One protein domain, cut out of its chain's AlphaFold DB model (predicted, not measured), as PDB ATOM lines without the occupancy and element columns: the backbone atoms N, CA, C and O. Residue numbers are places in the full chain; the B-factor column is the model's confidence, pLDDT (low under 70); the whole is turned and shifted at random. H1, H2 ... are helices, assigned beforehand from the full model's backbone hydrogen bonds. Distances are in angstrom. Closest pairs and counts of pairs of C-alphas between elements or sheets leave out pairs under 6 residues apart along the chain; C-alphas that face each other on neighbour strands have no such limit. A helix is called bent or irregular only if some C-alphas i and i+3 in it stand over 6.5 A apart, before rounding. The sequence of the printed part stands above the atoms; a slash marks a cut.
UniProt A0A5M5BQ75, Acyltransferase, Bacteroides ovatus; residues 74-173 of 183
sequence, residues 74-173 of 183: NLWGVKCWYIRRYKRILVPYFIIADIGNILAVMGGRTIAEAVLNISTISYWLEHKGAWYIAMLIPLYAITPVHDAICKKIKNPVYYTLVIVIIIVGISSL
ATOM      1  N   ASN A  74     -78.961  -0.349  57.056       62.75
ATOM      2  CA  ASN A  74     -80.379  -0.043  56.955       62.75
ATOM      3  C   ASN A  74     -80.906  -0.652  55.653       62.75
ATOM      4  O   ASN A  74     -80.482  -0.275  54.560       62.75
ATOM      5  N   LEU A  75     -81.890  -1.553  55.748       65.75
ATOM      6  CA  LEU A  75     -82.599  -2.138  54.595       65.75
ATOM      7  C   LEU A  75     -83.146  -1.051  53.642       65.75
ATOM      8  O   LEU A  75     -83.212  -1.225  52.423       65.75
ATOM      9  N   TRP A  76     -83.487   0.109  54.208       67.88
ATOM     10  CA  TRP A  76     -83.873   1.321  53.488       67.88
ATOM     11  C   TRP A  76     -82.762   1.890  52.591       67.88
ATOM     12  O   TRP A  76     -83.047   2.334  51.480       67.88
ATOM     13  N   GLY A  77     -81.499   1.830  53.020       75.75
ATOM     14  CA  GLY A  77     -80.350   2.295  52.238       75.75
ATOM     15  C   GLY A  77     -80.176   1.508  50.940       75.75
ATOM     16  O   GLY A  77     -79.981   2.100  49.877       75.75
ATOM     17  N   VAL A  78     -80.354   0.184  50.998       75.19
ATOM     18  CA  VAL A  78     -80.275  -0.701  49.821       75.19
ATOM     19  C   VAL A  78     -81.438  -0.450  48.854       75.19
ATOM     20  O   VAL A  78     -81.223  -0.333  47.647       75.19
ATOM     21  N   LYS A  79     -82.669  -0.278  49.360       76.00
ATOM     22  CA  LYS A  79     -83.829   0.085  48.516       76.00
ATOM     23  C   LYS A  79     -83.620   1.429  47.808       76.00
ATOM     24  O   LYS A  79     -83.837   1.537  46.601       76.00
ATOM     25  N   CYS A  80     -83.135   2.441  48.525       80.12
ATOM     26  CA  CYS A  80     -82.808   3.745  47.947       80.12
ATOM     27  C   CYS A  80     -81.692   3.655  46.892       80.12
ATOM     28  O   CYS A  80     -81.763   4.334  45.864       80.12
ATOM     29  N   TRP A  81     -80.682   2.809  47.115       82.75
ATOM     30  CA  TRP A  81     -79.604   2.548  46.154       82.75
ATOM     31  C   TRP A  81     -80.137   1.972  44.840       82.75
ATOM     32  O   TRP A  81     -79.749   2.450  43.770       82.75
ATOM     33  N   TYR A  82     -81.069   1.014  44.924       80.00
ATOM     34  CA  TYR A  82     -81.738   0.444  43.755       80.00
ATOM     35  C   TYR A  82     -82.513   1.503  42.977       80.00
ATOM     36  O   TYR A  82     -82.274   1.689  41.784       80.00
ATOM     37  N   ILE A  83     -83.392   2.245  43.656       79.69
ATOM     38  CA  ILE A  83     -84.260   3.235  43.007       79.69
ATOM     39  C   ILE A  83     -83.434   4.291  42.266       79.69
ATOM     40  O   ILE A  83     -83.745   4.621  41.123       79.69
ATOM     41  N   ARG A  84     -82.358   4.804  42.878       81.31
ATOM     42  CA  ARG A  84     -81.499   5.818  42.242       81.31
ATOM     43  C   ARG A  84     -80.842   5.301  40.959       81.31
ATOM     44  O   ARG A  84     -80.733   6.052  39.993       81.31
ATOM     45  N   ARG A  85     -80.420   4.034  40.931       81.75
ATOM     46  CA  ARG A  85     -79.751   3.439  39.763       81.75
ATOM     47  C   ARG A  85     -80.712   3.079  38.651       81.75
ATOM     48  O   ARG A  85     -80.459   3.454  37.511       81.75
ATOM     49  N   TYR A  86     -81.824   2.435  38.993       80.88
ATOM     50  CA  TYR A  86     -82.853   2.116  38.013       80.88
ATOM     51  C   TYR A  86     -83.421   3.387  37.392       80.88
ATOM     52  O   TYR A  86     -83.484   3.468  36.173       80.88
ATOM     53  N   LYS A  87     -83.708   4.434  38.181       82.19
ATOM     54  CA  LYS A  87     -84.148   5.726  37.624       82.19
ATOM     55  C   LYS A  87     -83.128   6.330  36.661       82.19
ATOM     56  O   LYS A  87     -83.517   6.796  35.601       82.19
ATOM     57  N   ARG A  88     -81.830   6.290  36.982       79.75
ATOM     58  CA  ARG A  88     -80.781   6.854  36.114       79.75
ATOM     59  C   ARG A  88     -80.732   6.208  34.725       79.75
ATOM     60  O   ARG A  88     -80.270   6.854  33.794       79.75
ATOM     61  N   ILE A  89     -81.157   4.955  34.595       80.38
ATOM     62  CA  ILE A  89     -80.986   4.161  33.369       80.38
ATOM     63  C   ILE A  89     -82.309   3.988  32.642       80.38
ATOM     64  O   ILE A  89     -82.372   4.193  31.434       80.38
ATOM     65  N   LEU A  90     -83.376   3.705  33.385       78.12
ATOM     66  CA  LEU A  90     -84.718   3.577  32.838       78.12
ATOM     67  C   LEU A  90     -85.265   4.918  32.350       78.12
ATOM     68  O   LEU A  90     -85.893   4.935  31.305       78.12
ATOM     69  N   VAL A  91     -85.015   6.043  33.036       78.75
ATOM     70  CA  VAL A  91     -85.571   7.341  32.602       78.75
ATOM     71  C   VAL A  91     -85.052   7.748  31.213       78.75
ATOM     72  O   VAL A  91     -85.884   7.991  30.343       78.75
ATOM     73  N   PRO A  92     -83.731   7.770  30.936       79.00
ATOM     74  CA  PRO A  92     -83.247   8.039  29.582       79.00
ATOM     75  C   PRO A  92     -83.699   6.989  28.566       79.00
ATOM     76  O   PRO A  92     -83.993   7.338  27.425       79.00
ATOM     77  N   TYR A  93     -83.770   5.718  28.974       76.50
ATOM     78  CA  TYR A  93     -84.223   4.640  28.101       76.50
ATOM     79  C   TYR A  93     -85.673   4.837  27.661       76.50
ATOM     80  O   TYR A  93     -85.919   4.823  26.464       76.50
ATOM     81  N   PHE A  94     -86.603   5.086  28.587       74.56
ATOM     82  CA  PHE A  94     -88.003   5.343  28.254       74.56
ATOM     83  C   PHE A  94     -88.142   6.572  27.357       74.56
ATOM     84  O   PHE A  94     -88.799   6.484  26.334       74.56
ATOM     85  N   ILE A  95     -87.425   7.670  27.631       79.25
ATOM     86  CA  ILE A  95     -87.476   8.866  26.771       79.25
ATOM     87  C   ILE A  95     -87.084   8.537  25.322       79.25
ATOM     88  O   ILE A  95     -87.786   8.916  24.387       79.25
ATOM     89  N   ILE A  96     -85.971   7.829  25.117       76.12
ATOM     90  CA  ILE A  96     -85.474   7.509  23.771       76.12
ATOM     91  C   ILE A  96     -86.339   6.429  23.111       76.12
ATOM     92  O   ILE A  96     -86.669   6.538  21.928       76.12
ATOM     93  N   ALA A  97     -86.705   5.390  23.863       70.25
ATOM     94  CA  ALA A  97     -87.510   4.280  23.375       70.25
ATOM     95  C   ALA A  97     -88.917   4.746  22.998       70.25
ATOM     96  O   ALA A  97     -89.381   4.393  21.920       70.25
ATOM     97  N   ASP A  98     -89.570   5.566  23.817       71.06
ATOM     98  CA  ASP A  98     -90.918   6.063  23.544       71.06
ATOM     99  C   ASP A  98     -90.926   6.931  22.278       71.06
ATOM    100  O   ASP A  98     -91.734   6.694  21.382       71.06
ATOM    101  N   ILE A  99     -89.971   7.860  22.129       76.50
ATOM    102  CA  ILE A  99     -89.841   8.685  20.913       76.50
ATOM    103  C   ILE A  99     -89.572   7.809  19.681       76.50
ATOM    104  O   ILE A  99     -90.222   7.973  18.647       76.50
ATOM    105  N   GLY A 100     -88.641   6.854  19.783       67.19
ATOM    106  CA  GLY A 100     -88.312   5.942  18.687       67.19
ATOM    107  C   GLY A 100     -89.492   5.057  18.276       67.19
ATOM    108  O   GLY A 100     -89.710   4.830  17.086       67.19
ATOM    109  N   ASN A 101     -90.291   4.601  19.241       64.88
ATOM    110  CA  ASN A 101     -91.472   3.786  18.980       64.88
ATOM    111  C   ASN A 101     -92.627   4.600  18.395       64.88
ATOM    112  O   ASN A 101     -93.282   4.114  17.479       64.88
ATOM    113  N   ILE A 102     -92.841   5.845  18.834       66.94
ATOM    114  CA  ILE A 102     -93.831   6.746  18.221       66.94
ATOM    115  C   ILE A 102     -93.501   6.967  16.738       66.94
ATOM    116  O   ILE A 102     -94.373   6.804  15.884       66.94
ATOM    117  N   LEU A 103     -92.234   7.248  16.411       65.81
ATOM    118  CA  LEU A 103     -91.783   7.400  15.021       65.81
ATOM    119  C   LEU A 103     -91.941   6.103  14.210       65.81
ATOM    120  O   LEU A 103     -92.346   6.145  13.049       65.81
ATOM    121  N   ALA A 104     -91.672   4.945  14.817       61.28
ATOM    122  CA  ALA A 104     -91.824   3.648  14.162       61.28
ATOM    123  C   ALA A 104     -93.295   3.272  13.901       61.28
ATOM    124  O   ALA A 104     -93.603   2.703  12.853       61.28
ATOM    125  N   VAL A 105     -94.207   3.620  14.816       62.81
ATOM    126  CA  VAL A 105     -95.659   3.433  14.646       62.81
ATOM    127  C   VAL A 105     -96.198   4.358  13.551       62.81
ATOM    128  O   VAL A 105     -96.983   3.917  12.716       62.81
ATOM    129  N   MET A 106     -95.715   5.604  13.468       62.00
ATOM    130  CA  MET A 106     -96.042   6.512  12.355       62.00
ATOM    131  C   MET A 106     -95.531   6.001  10.997       62.00
ATOM    132  O   MET A 106     -96.139   6.286   9.969       62.00
ATOM    133  N   GLY A 107     -94.447   5.220  10.989       59.25
ATOM    134  CA  GLY A 107     -93.902   4.540   9.809       59.25
ATOM    135  C   GLY A 107     -94.581   3.212   9.446       59.25
ATOM    136  O   GLY A 107     -94.102   2.530   8.543       59.25
ATOM    137  N   GLY A 108     -95.666   2.828  10.133       59.22
ATOM    138  CA  GLY A 108     -96.475   1.648   9.802       59.22
ATOM    139  C   GLY A 108     -96.196   0.385  10.626       59.22
ATOM    140  O   GLY A 108     -96.736  -0.670  10.293       59.22
ATOM    141  N   ARG A 109     -95.389   0.449  11.698       58.66
ATOM    142  CA  ARG A 109     -95.219  -0.699  12.612       58.66
ATOM    143  C   ARG A 109     -96.416  -0.871  13.543       58.66
ATOM    144  O   ARG A 109     -97.032   0.102  13.980       58.66
ATOM    145  N   THR A 110     -96.727  -2.119  13.883       64.38
ATOM    146  CA  THR A 110     -97.834  -2.430  14.793       64.38
ATOM    147  C   THR A 110     -97.514  -1.997  16.228       64.38
ATOM    148  O   THR A 110     -96.386  -2.098  16.709       64.38
ATOM    149  N   ILE A 111     -98.537  -1.533  16.951       59.56
ATOM    150  CA  ILE A 111     -98.419  -1.070  18.347       59.56
ATOM    151  C   ILE A 111     -97.901  -2.196  19.266       59.56
ATOM    152  O   ILE A 111     -97.189  -1.933  20.232       59.56
ATOM    153  N   ALA A 112     -98.199  -3.460  18.941       56.59
ATOM    154  CA  ALA A 112     -97.718  -4.629  19.679       56.59
ATOM    155  C   ALA A 112     -96.188  -4.805  19.587       56.59
ATOM    156  O   ALA A 112     -95.536  -5.029  20.608       56.59
ATOM    157  N   GLU A 113     -95.598  -4.631  18.400       57.66
ATOM    158  CA  GLU A 113     -94.138  -4.655  18.210       57.66
ATOM    159  C   GLU A 113     -93.444  -3.486  18.921       57.66
ATOM    160  O   GLU A 113     -92.327  -3.622  19.429       57.66
ATOM    161  N   ALA A 114     -94.113  -2.334  19.001       53.97
ATOM    162  CA  ALA A 114     -93.602  -1.176  19.718       53.97
ATOM    163  C   ALA A 114     -93.532  -1.424  21.238       53.97
ATOM    164  O   ALA A 114     -92.500  -1.187  21.867       53.97
ATOM    165  N   VAL A 115     -94.588  -1.994  21.830       58.44
ATOM    166  CA  VAL A 115     -94.619  -2.354  23.261       58.44
ATOM    167  C   VAL A 115     -93.581  -3.436  23.594       58.44
ATOM    168  O   VAL A 115     -92.898  -3.352  24.621       58.44
ATOM    169  N   LEU A 116     -93.385  -4.416  22.706       55.66
ATOM    170  CA  LEU A 116     -92.356  -5.449  22.869       55.66
ATOM    171  C   LEU A 116     -90.932  -4.874  22.837       55.66
ATOM    172  O   LEU A 116     -90.097  -5.271  23.655       55.66
ATOM    173  N   ASN A 117     -90.661  -3.891  21.974       57.47
ATOM    174  CA  ASN A 117     -89.373  -3.191  21.939       57.47
ATOM    175  C   ASN A 117     -89.126  -2.309  23.175       57.47
ATOM    176  O   ASN A 117     -87.987  -2.242  23.644       57.47
ATOM    177  N   ILE A 118     -90.165  -1.672  23.728       57.00
ATOM    178  CA  ILE A 118     -90.085  -0.852  24.959       57.00
ATOM    179  C   ILE A 118     -89.836  -1.719  26.198       57.00
ATOM    180  O   ILE A 118     -89.156  -1.310  27.135       57.00
ATOM    181  N   SER A 119     -90.363  -2.941  26.222       54.88
ATOM    182  CA  SER A 119     -90.220  -3.834  27.377       54.88
ATOM    183  C   SER A 119     -88.837  -4.488  27.509       54.88
ATOM    184  O   SER A 119     -88.618  -5.248  28.448       54.88
ATOM    185  N   THR A 120     -87.894  -4.233  26.589       55.62
ATOM    186  CA  THR A 120     -86.600  -4.943  26.438       55.62
ATOM    187  C   THR A 120     -86.703  -6.451  26.153       55.62
ATOM    188  O   THR A 120     -85.683  -7.094  25.914       55.62
ATOM    189  N   ILE A 121     -87.916  -7.018  26.099       52.34
ATOM    190  CA  ILE A 121     -88.181  -8.443  25.829       52.34
ATOM    191  C   ILE A 121     -87.855  -8.805  24.373       52.34
ATOM    192  O   ILE A 121     -87.344  -9.892  24.116       52.34
ATOM    193  N   SER A 122     -88.046  -7.869  23.438       52.75
ATOM    194  CA  SER A 122     -87.651  -8.020  22.027       52.75
ATOM    195  C   SER A 122     -86.158  -8.352  21.849       52.75
ATOM    196  O   SER A 122     -85.782  -9.072  20.928       52.75
ATOM    197  N   TYR A 123     -85.292  -7.936  22.782       52.28
ATOM    198  CA  TYR A 123     -83.879  -8.317  22.738       52.28
ATOM    199  C   TYR A 123     -83.657  -9.795  23.086       52.28
ATOM    200  O   TYR A 123     -82.839 -10.460  22.456       52.28
ATOM    201  N   TRP A 124     -84.390 -10.319  24.067       55.91
ATOM    202  CA  TRP A 124     -84.270 -11.716  24.489       55.91
ATOM    203  C   TRP A 124     -84.905 -12.691  23.493       55.91
ATOM    204  O   TRP A 124     -84.482 -13.841  23.435       55.91
ATOM    205  N   LEU A 125     -85.905 -12.243  22.727       53.25
ATOM    206  CA  LEU A 125     -86.654 -13.085  21.787       53.25
ATOM    207  C   LEU A 125     -86.222 -12.919  20.325       53.25
ATOM    208  O   LEU A 125     -86.187 -13.898  19.591       53.25
ATOM    209  N   GLU A 126     -85.891 -11.701  19.894       51.97
ATOM    210  CA  GLU A 126     -85.597 -11.392  18.488       51.97
ATOM    211  C   GLU A 126     -84.193 -10.813  18.269       51.97
ATOM    212  O   GLU A 126     -83.861 -10.429  17.148       51.97
ATOM    213  N   HIS A 127     -83.371 -10.698  19.322       56.53
ATOM    214  CA  HIS A 127     -82.071 -10.009  19.299       56.53
ATOM    215  C   HIS A 127     -82.141  -8.546  18.821       56.53
ATOM    216  O   HIS A 127     -81.127  -7.943  18.468       56.53
ATOM    217  N   LYS A 128     -83.334  -7.941  18.848       50.78
ATOM    218  CA  LYS A 128     -83.575  -6.559  18.426       50.78
ATOM    219  C   LYS A 128     -83.795  -5.665  19.640       50.78
ATOM    220  O   LYS A 128     -84.600  -5.959  20.517       50.78
ATOM    221  N   GLY A 129     -83.094  -4.535  19.676       57.84
ATOM    222  CA  GLY A 129     -83.298  -3.493  20.682       57.84
ATOM    223  C   GLY A 129     -82.068  -3.202  21.536       57.84
ATOM    224  O   GLY A 129     -80.940  -3.560  21.202       57.84
ATOM    225  N   ALA A 130     -82.285  -2.487  22.640       62.75
ATOM    226  CA  ALA A 130     -81.223  -1.989  23.512       62.75
ATOM    227  C   ALA A 130     -80.635  -3.106  24.393       62.75
ATOM    228  O   ALA A 130     -80.866  -3.147  25.605       62.75
ATOM    229  N   TRP A 131     -79.844  -3.986  23.774       68.38
ATOM    230  CA  TRP A 131     -79.136  -5.109  24.401       68.38
ATOM    231  C   TRP A 131     -78.419  -4.722  25.698       68.38
ATOM    232  O   TRP A 131     -78.452  -5.426  26.706       68.38
ATOM    233  N   TYR A 132     -77.832  -3.531  25.686       67.25
ATOM    234  CA  TYR A 132     -77.106  -2.948  26.795       67.25
ATOM    235  C   TYR A 132     -77.990  -2.748  28.041       67.25
ATOM    236  O   TYR A 132     -77.618  -3.144  29.145       67.25
ATOM    237  N   ILE A 133     -79.202  -2.207  27.874       68.44
ATOM    238  CA  ILE A 133     -80.157  -2.008  28.977       68.44
ATOM    239  C   ILE A 133     -80.687  -3.355  29.475       68.44
ATOM    240  O   ILE A 133     -80.767  -3.574  30.686       68.44
ATOM    241  N   ALA A 134     -80.975  -4.273  28.549       69.50
ATOM    242  CA  ALA A 134     -81.444  -5.619  28.863       69.50
ATOM    243  C   ALA A 134     -80.434  -6.409  29.715       69.50
ATOM    244  O   ALA A 134     -80.842  -7.122  30.627       69.50
ATOM    245  N   MET A 135     -79.128  -6.235  29.480       73.56
ATOM    246  CA  MET A 135     -78.059  -6.860  30.272       73.56
ATOM    247  C   MET A 135     -77.830  -6.186  31.633       73.56
ATOM    248  O   MET A 135     -77.518  -6.850  32.624       73.56
ATOM    249  N   LEU A 136     -78.000  -4.864  31.720       74.56
ATOM    250  CA  LEU A 136     -77.778  -4.108  32.959       74.56
ATOM    251  C   LEU A 136     -78.834  -4.370  34.032       74.56
ATOM    252  O   LEU A 136     -78.508  -4.343  35.218       74.56
ATOM    253  N   ILE A 137     -80.089  -4.597  33.634       77.12
ATOM    254  CA  ILE A 137     -81.195  -4.825  34.574       77.12
ATOM    255  C   ILE A 137     -80.917  -6.060  35.464       77.12
ATOM    256  O   ILE A 137     -80.858  -5.893  36.687       77.12
ATOM    257  N   PRO A 138     -80.649  -7.266  34.915       76.75
ATOM    258  CA  PRO A 138     -80.251  -8.430  35.708       76.75
ATOM    259  C   PRO A 138     -78.974  -8.189  36.512       76.75
ATOM    260  O   PRO A 138     -78.903  -8.553  37.687       76.75
ATOM    261  N   LEU A 139     -77.975  -7.532  35.911       80.06
ATOM    262  CA  LEU A 139     -76.696  -7.273  36.570       80.06
ATOM    263  C   LEU A 139     -76.884  -6.462  37.861       80.06
ATOM    264  O   LEU A 139     -76.327  -6.810  38.907       80.06
ATOM    265  N   TYR A 140     -77.711  -5.415  37.829       78.25
ATOM    266  CA  TYR A 140     -77.998  -4.620  39.023       78.25
ATOM    267  C   TYR A 140     -78.828  -5.362  40.058       78.25
ATOM    268  O   TYR A 140     -78.581  -5.163  41.247       78.25
ATOM    269  N   ALA A 141     -79.762  -6.219  39.638       79.12
ATOM    270  CA  ALA A 141     -80.524  -7.067  40.553       79.12
ATOM    271  C   ALA A 141     -79.616  -8.055  41.309       79.12
ATOM    272  O   ALA A 141     -79.773  -8.252  42.513       79.12
ATOM    273  N   ILE A 142     -78.623  -8.631  40.626       82.00
ATOM    274  CA  ILE A 142     -77.702  -9.613  41.214       82.00
ATOM    275  C   ILE A 142     -76.657  -8.940  42.115       82.00
ATOM    276  O   ILE A 142     -76.251  -9.519  43.120       82.00
ATOM    277  N   THR A 143     -76.238  -7.710  41.807       83.00
ATOM    278  CA  THR A 143     -75.094  -7.041  42.461       83.00
ATOM    279  C   THR A 143     -75.133  -7.038  44.005       83.00
ATOM    280  O   THR A 143     -74.162  -7.484  44.618       83.00
ATOM    281  N   PRO A 144     -76.195  -6.568  44.690       77.50
ATOM    282  CA  PRO A 144     -76.202  -6.552  46.155       77.50
ATOM    283  C   PRO A 144     -76.502  -7.924  46.770       77.50
ATOM    284  O   PRO A 144     -76.108  -8.174  47.906       77.50
ATOM    285  N   VAL A 145     -77.156  -8.830  46.032       79.12
ATOM    286  CA  VAL A 145     -77.312 -10.233  46.451       79.12
ATOM    287  C   VAL A 145     -75.941 -10.905  46.488       79.12
ATOM    288  O   VAL A 145     -75.583 -11.539  47.478       79.12
ATOM    289  N   HIS A 146     -75.146 -10.696  45.441       82.12
ATOM    290  CA  HIS A 146     -73.776 -11.172  45.348       82.12
ATOM    291  C   HIS A 146     -72.903 -10.623  46.487       82.12
ATOM    292  O   HIS A 146     -72.212 -11.390  47.150       82.12
ATOM    293  N   ASP A 147     -72.983  -9.323  46.786       79.88
ATOM    294  CA  ASP A 147     -72.262  -8.715  47.917       79.88
ATOM    295  C   ASP A 147     -72.686  -9.293  49.283       79.88
ATOM    296  O   ASP A 147     -71.845  -9.593  50.131       79.88
ATOM    297  N   ALA A 148     -73.986  -9.533  49.487       79.00
ATOM    298  CA  ALA A 148     -74.494 -10.163  50.707       79.00
ATOM    299  C   ALA A 148     -73.994 -11.610  50.881       79.00
ATOM    300  O   ALA A 148     -73.719 -12.035  52.006       79.00
ATOM    301  N   ILE A 149     -73.857 -12.362  49.786       80.44
ATOM    302  CA  ILE A 149     -73.301 -13.723  49.796       80.44
ATOM    303  C   ILE A 149     -71.794 -13.682  50.076       80.44
ATOM    304  O   ILE A 149     -71.320 -14.412  50.945       80.44
ATOM    305  N   CYS A 150     -71.055 -12.779  49.425       81.19
ATOM    306  CA  CYS A 150     -69.616 -12.611  49.640       81.19
ATOM    307  C   CYS A 150     -69.262 -12.332  51.107       81.19
ATOM    308  O   CYS A 150     -68.246 -12.828  51.586       81.19
ATOM    309  N   LYS A 151     -70.110 -11.607  51.847       79.06
ATOM    310  CA  LYS A 151     -69.908 -11.355  53.287       79.06
ATOM    311  C   LYS A 151     -70.114 -12.581  54.174       79.06
ATOM    312  O   LYS A 151     -69.574 -12.625  55.274       79.06
ATOM    313  N   LYS A 152     -70.901 -13.566  53.728       81.19
ATOM    314  CA  LYS A 152     -71.161 -14.805  54.481       81.19
ATOM    315  C   LYS A 152     -70.099 -15.882  54.242       81.19
ATOM    316  O   LYS A 152     -70.002 -16.821  55.028       81.19
ATOM    317  N   ILE A 153     -69.323 -15.771  53.166       84.75
ATOM    318  CA  ILE A 153     -68.355 -16.785  52.739       84.75
ATOM    319  C   ILE A 153     -66.950 -16.422  53.245       84.75
ATOM    320  O   ILE A 153     -66.515 -15.283  53.135       84.75
ATOM    321  N   LYS A 154     -66.201 -17.414  53.752       76.94
ATOM    322  CA  LYS A 154     -64.814 -17.224  54.229       76.94
ATOM    323  C   LYS A 154     -63.845 -16.754  53.137       76.94
ATOM    324  O   LYS A 154     -62.936 -15.988  53.430       76.94
ATOM    325  N   ASN A 155     -64.008 -17.235  51.904       83.69
ATOM    326  CA  ASN A 155     -63.177 -16.863  50.759       83.69
ATOM    327  C   ASN A 155     -64.038 -16.340  49.588       83.69
ATOM    328  O   ASN A 155     -64.399 -17.114  48.697       83.69
ATOM    329  N   PRO A 156     -64.388 -15.040  49.580       81.31
ATOM    330  CA  PRO A 156     -65.228 -14.457  48.534       81.31
ATOM    331  C   PRO A 156     -64.549 -14.457  47.158       81.31
ATOM    332  O   PRO A 156     -65.238 -14.578  46.154       81.31
ATOM    333  N   VAL A 157     -63.213 -14.387  47.096       83.00
ATOM    334  CA  VAL A 157     -62.452 -14.379  45.831       83.00
ATOM    335  C   VAL A 157     -62.586 -15.708  45.090       83.00
ATOM    336  O   VAL A 157     -62.738 -15.735  43.873       83.00
ATOM    337  N   TYR A 158     -62.557 -16.824  45.821       84.06
ATOM    338  CA  TYR A 158     -62.762 -18.137  45.213       84.06
ATOM    339  C   TYR A 158     -64.193 -18.294  44.683       84.06
ATOM    340  O   TYR A 158     -64.390 -18.763  43.566       84.06
ATOM    341  N   TYR A 159     -65.188 -17.836  45.448       85.69
ATOM    342  CA  TYR A 159     -66.591 -17.844  45.026       85.69
ATOM    343  C   TYR A 159     -66.813 -17.042  43.735       85.69
ATOM    344  O   TYR A 159     -67.433 -17.546  42.797       85.69
ATOM    345  N   THR A 160     -66.261 -15.827  43.647       84.06
ATOM    346  CA  THR A 160     -66.386 -15.011  42.433       84.06
ATOM    347  C   THR A 160     -65.658 -15.630  41.241       84.06
ATOM    348  O   THR A 160     -66.198 -15.614  40.138       84.06
ATOM    349  N   LEU A 161     -64.478 -16.227  41.447       86.19
ATOM    350  CA  LEU A 161     -63.748 -16.936  40.392       86.19
ATOM    351  C   LEU A 161     -64.538 -18.119  39.832       86.19
ATOM    352  O   LEU A 161     -64.627 -18.265  38.615       86.19
ATOM    353  N   VAL A 162     -65.148 -18.932  40.698       87.12
ATOM    354  CA  VAL A 162     -65.983 -20.065  40.269       87.12
ATOM    355  C   VAL A 162     -67.162 -19.582  39.426       87.12
ATOM    356  O   VAL A 162     -67.427 -20.154  38.371       87.12
ATOM    357  N   ILE A 163     -67.828 -18.494  39.827       86.19
ATOM    358  CA  ILE A 163     -68.919 -17.899  39.040       86.19
ATOM    359  C   ILE A 163     -68.433 -17.451  37.661       86.19
ATOM    360  O   ILE A 163     -69.081 -17.756  36.663       86.19
ATOM    361  N   VAL A 164     -67.294 -16.757  37.585       86.06
ATOM    362  CA  VAL A 164     -66.730 -16.303  36.305       86.06
ATOM    363  C   VAL A 164     -66.409 -17.491  35.401       86.06
ATOM    364  O   VAL A 164     -66.765 -17.464  34.227       86.06
ATOM    365  N   ILE A 165     -65.808 -18.552  35.942       87.38
ATOM    366  CA  ILE A 165     -65.494 -19.771  35.181       87.38
ATOM    367  C   ILE A 165     -66.772 -20.426  34.648       87.38
ATOM    368  O   ILE A 165     -66.804 -20.818  33.486       87.38
ATOM    369  N   ILE A 166     -67.836 -20.505  35.454       87.50
ATOM    370  CA  ILE A 166     -69.128 -21.048  35.013       87.50
ATOM    371  C   ILE A 166     -69.719 -20.194  33.886       87.50
ATOM    372  O   ILE A 166     -70.156 -20.742  32.880       87.50
ATOM    373  N   ILE A 167     -69.705 -18.864  34.020       85.31
ATOM    374  CA  ILE A 167     -70.230 -17.951  32.992       85.31
ATOM    375  C   ILE A 167     -69.441 -18.090  31.687       85.31
ATOM    376  O   ILE A 167     -70.044 -18.200  30.621       85.31
ATOM    377  N   VAL A 168     -68.108 -18.118  31.760       84.88
ATOM    378  CA  VAL A 168     -67.237 -18.311  30.589       84.88
ATOM    379  C   VAL A 168     -67.473 -19.687  29.972       84.88
ATOM    380  O   VAL A 168     -67.606 -19.787  28.758       84.88
ATOM    381  N   GLY A 169     -67.613 -20.723  30.802       84.81
ATOM    382  CA  GLY A 169     -67.957 -22.073  30.373       84.81
ATOM    383  C   GLY A 169     -69.266 -22.102  29.590       84.81
ATOM    384  O   GLY A 169     -69.271 -22.547  28.449       84.81
ATOM    385  N   ILE A 170     -70.345 -21.542  30.143       84.19
ATOM    386  CA  ILE A 170     -71.652 -21.460  29.469       84.19
ATOM    387  C   ILE A 170     -71.556 -20.645  28.175       84.19
ATOM    388  O   ILE A 170     -72.120 -21.044  27.164       84.19
ATOM    389  N   SER A 171     -70.816 -19.536  28.186       79.00
ATOM    390  CA  SER A 171     -70.634 -18.682  27.003       79.00
ATOM    391  C   SER A 171     -69.820 -19.369  25.901       79.00
ATOM    392  O   SER A 171     -69.988 -19.057  24.727       79.00
ATOM    393  N   SER A 172     -68.935 -20.296  26.276       79.50
ATOM    394  CA  SER A 172     -68.129 -21.100  25.352       79.50
ATOM    395  C   SER A 172     -68.872 -22.309  24.779       79.50
ATOM    396  O   SER A 172     -68.391 -22.923  23.827       79.50
ATOM    397  N   LEU A 173     -70.048 -22.644  25.327       82.88
ATOM    398  CA  LEU A 173     -70.929 -23.626  24.711       82.88
ATOM    399  C   LEU A 173     -71.474 -23.008  23.424       82.88
ATOM    400  O   LEU A 173     -72.363 -22.159  23.446       82.88
TER     401      LEU A 173
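This is residues 74 to 173 of the 183 residues of the protein "Acyltransferase" of Bacteroides ovatus (UniProt A0A5M5BQ75). A loose, flat zigzag of helices: the long H1 runs the length of one side, the short H2 and H3 make the turn at its far end, and the bent H4 folds back, its arm H4a side by side with H1. H5 then turns back from H4b in an open V, and its residues 161 to 172, with Leu 173, stick out. The printed part has 100 residues with five named helices, H1 to H5 in chain order, and no named strand; the class is all helix. The radius of gyration of the C-alphas is 17.9 A, and the spans are 58 by 40 by 15 A.

H1, residues 75 to 106, begins at C-alpha 75 (-82.599, -2.138, 54.595), measures 45.2 A and has a kink of 30 degrees near residue 91. H2 is residues 111 to 118 and H3 residues 121 to 126. H4, residues 131 to 152, was assigned as one helix by its hydrogen bonds but is bent: C-alphas 141 and 144 are 7.1 A apart. Its arms are H4a, residues 131 to 141, 16.3 A, and H4b, residues 144 to 152, 12.8 A. H5, residues 156 to 172, measures 24.3 A and ends at C-alpha 172 (-68.129, -21.100, 25.352).

H1 and H2 form a helical hairpin and touch, H1 with residues 94 to 105 alone, at a steep tilt of 39 degrees; their closest C-alphas, of Asn 101 and Ala 114, are 5.5 A apart. With residues 82 to 93 alone H1 touches H4a, opposite ways at a shallow tilt of 19 degrees; C-alphas 89 and 133 are closest, 7.6 A. H3 and H4a only just touch, with 3 pairs of C-alphas within 8 A, the closest Tyr 123 and Trp 131, 6.0 A. H4b and H5 are close but not clearly touching, at a steep tilt of 47 degrees; C-alphas 150 and 156 are closest, 4.9 A. H1 and H5 are apart. Every O i to N i+4 pair is within hydrogen-bond range in H2, H3 and H5, against 27 of 28 in H1, 6 of 7 in H4a and 4 of 5 in H4b.

The C-alphas farthest apart, of Gly 108 and Lys 154, are 57.7 A apart. The printed part has no cut, and the four links between helices are tight. Mean pLDDT of the printed part is 72.6; residues 74 to 76 and 100 to 134 are under 70.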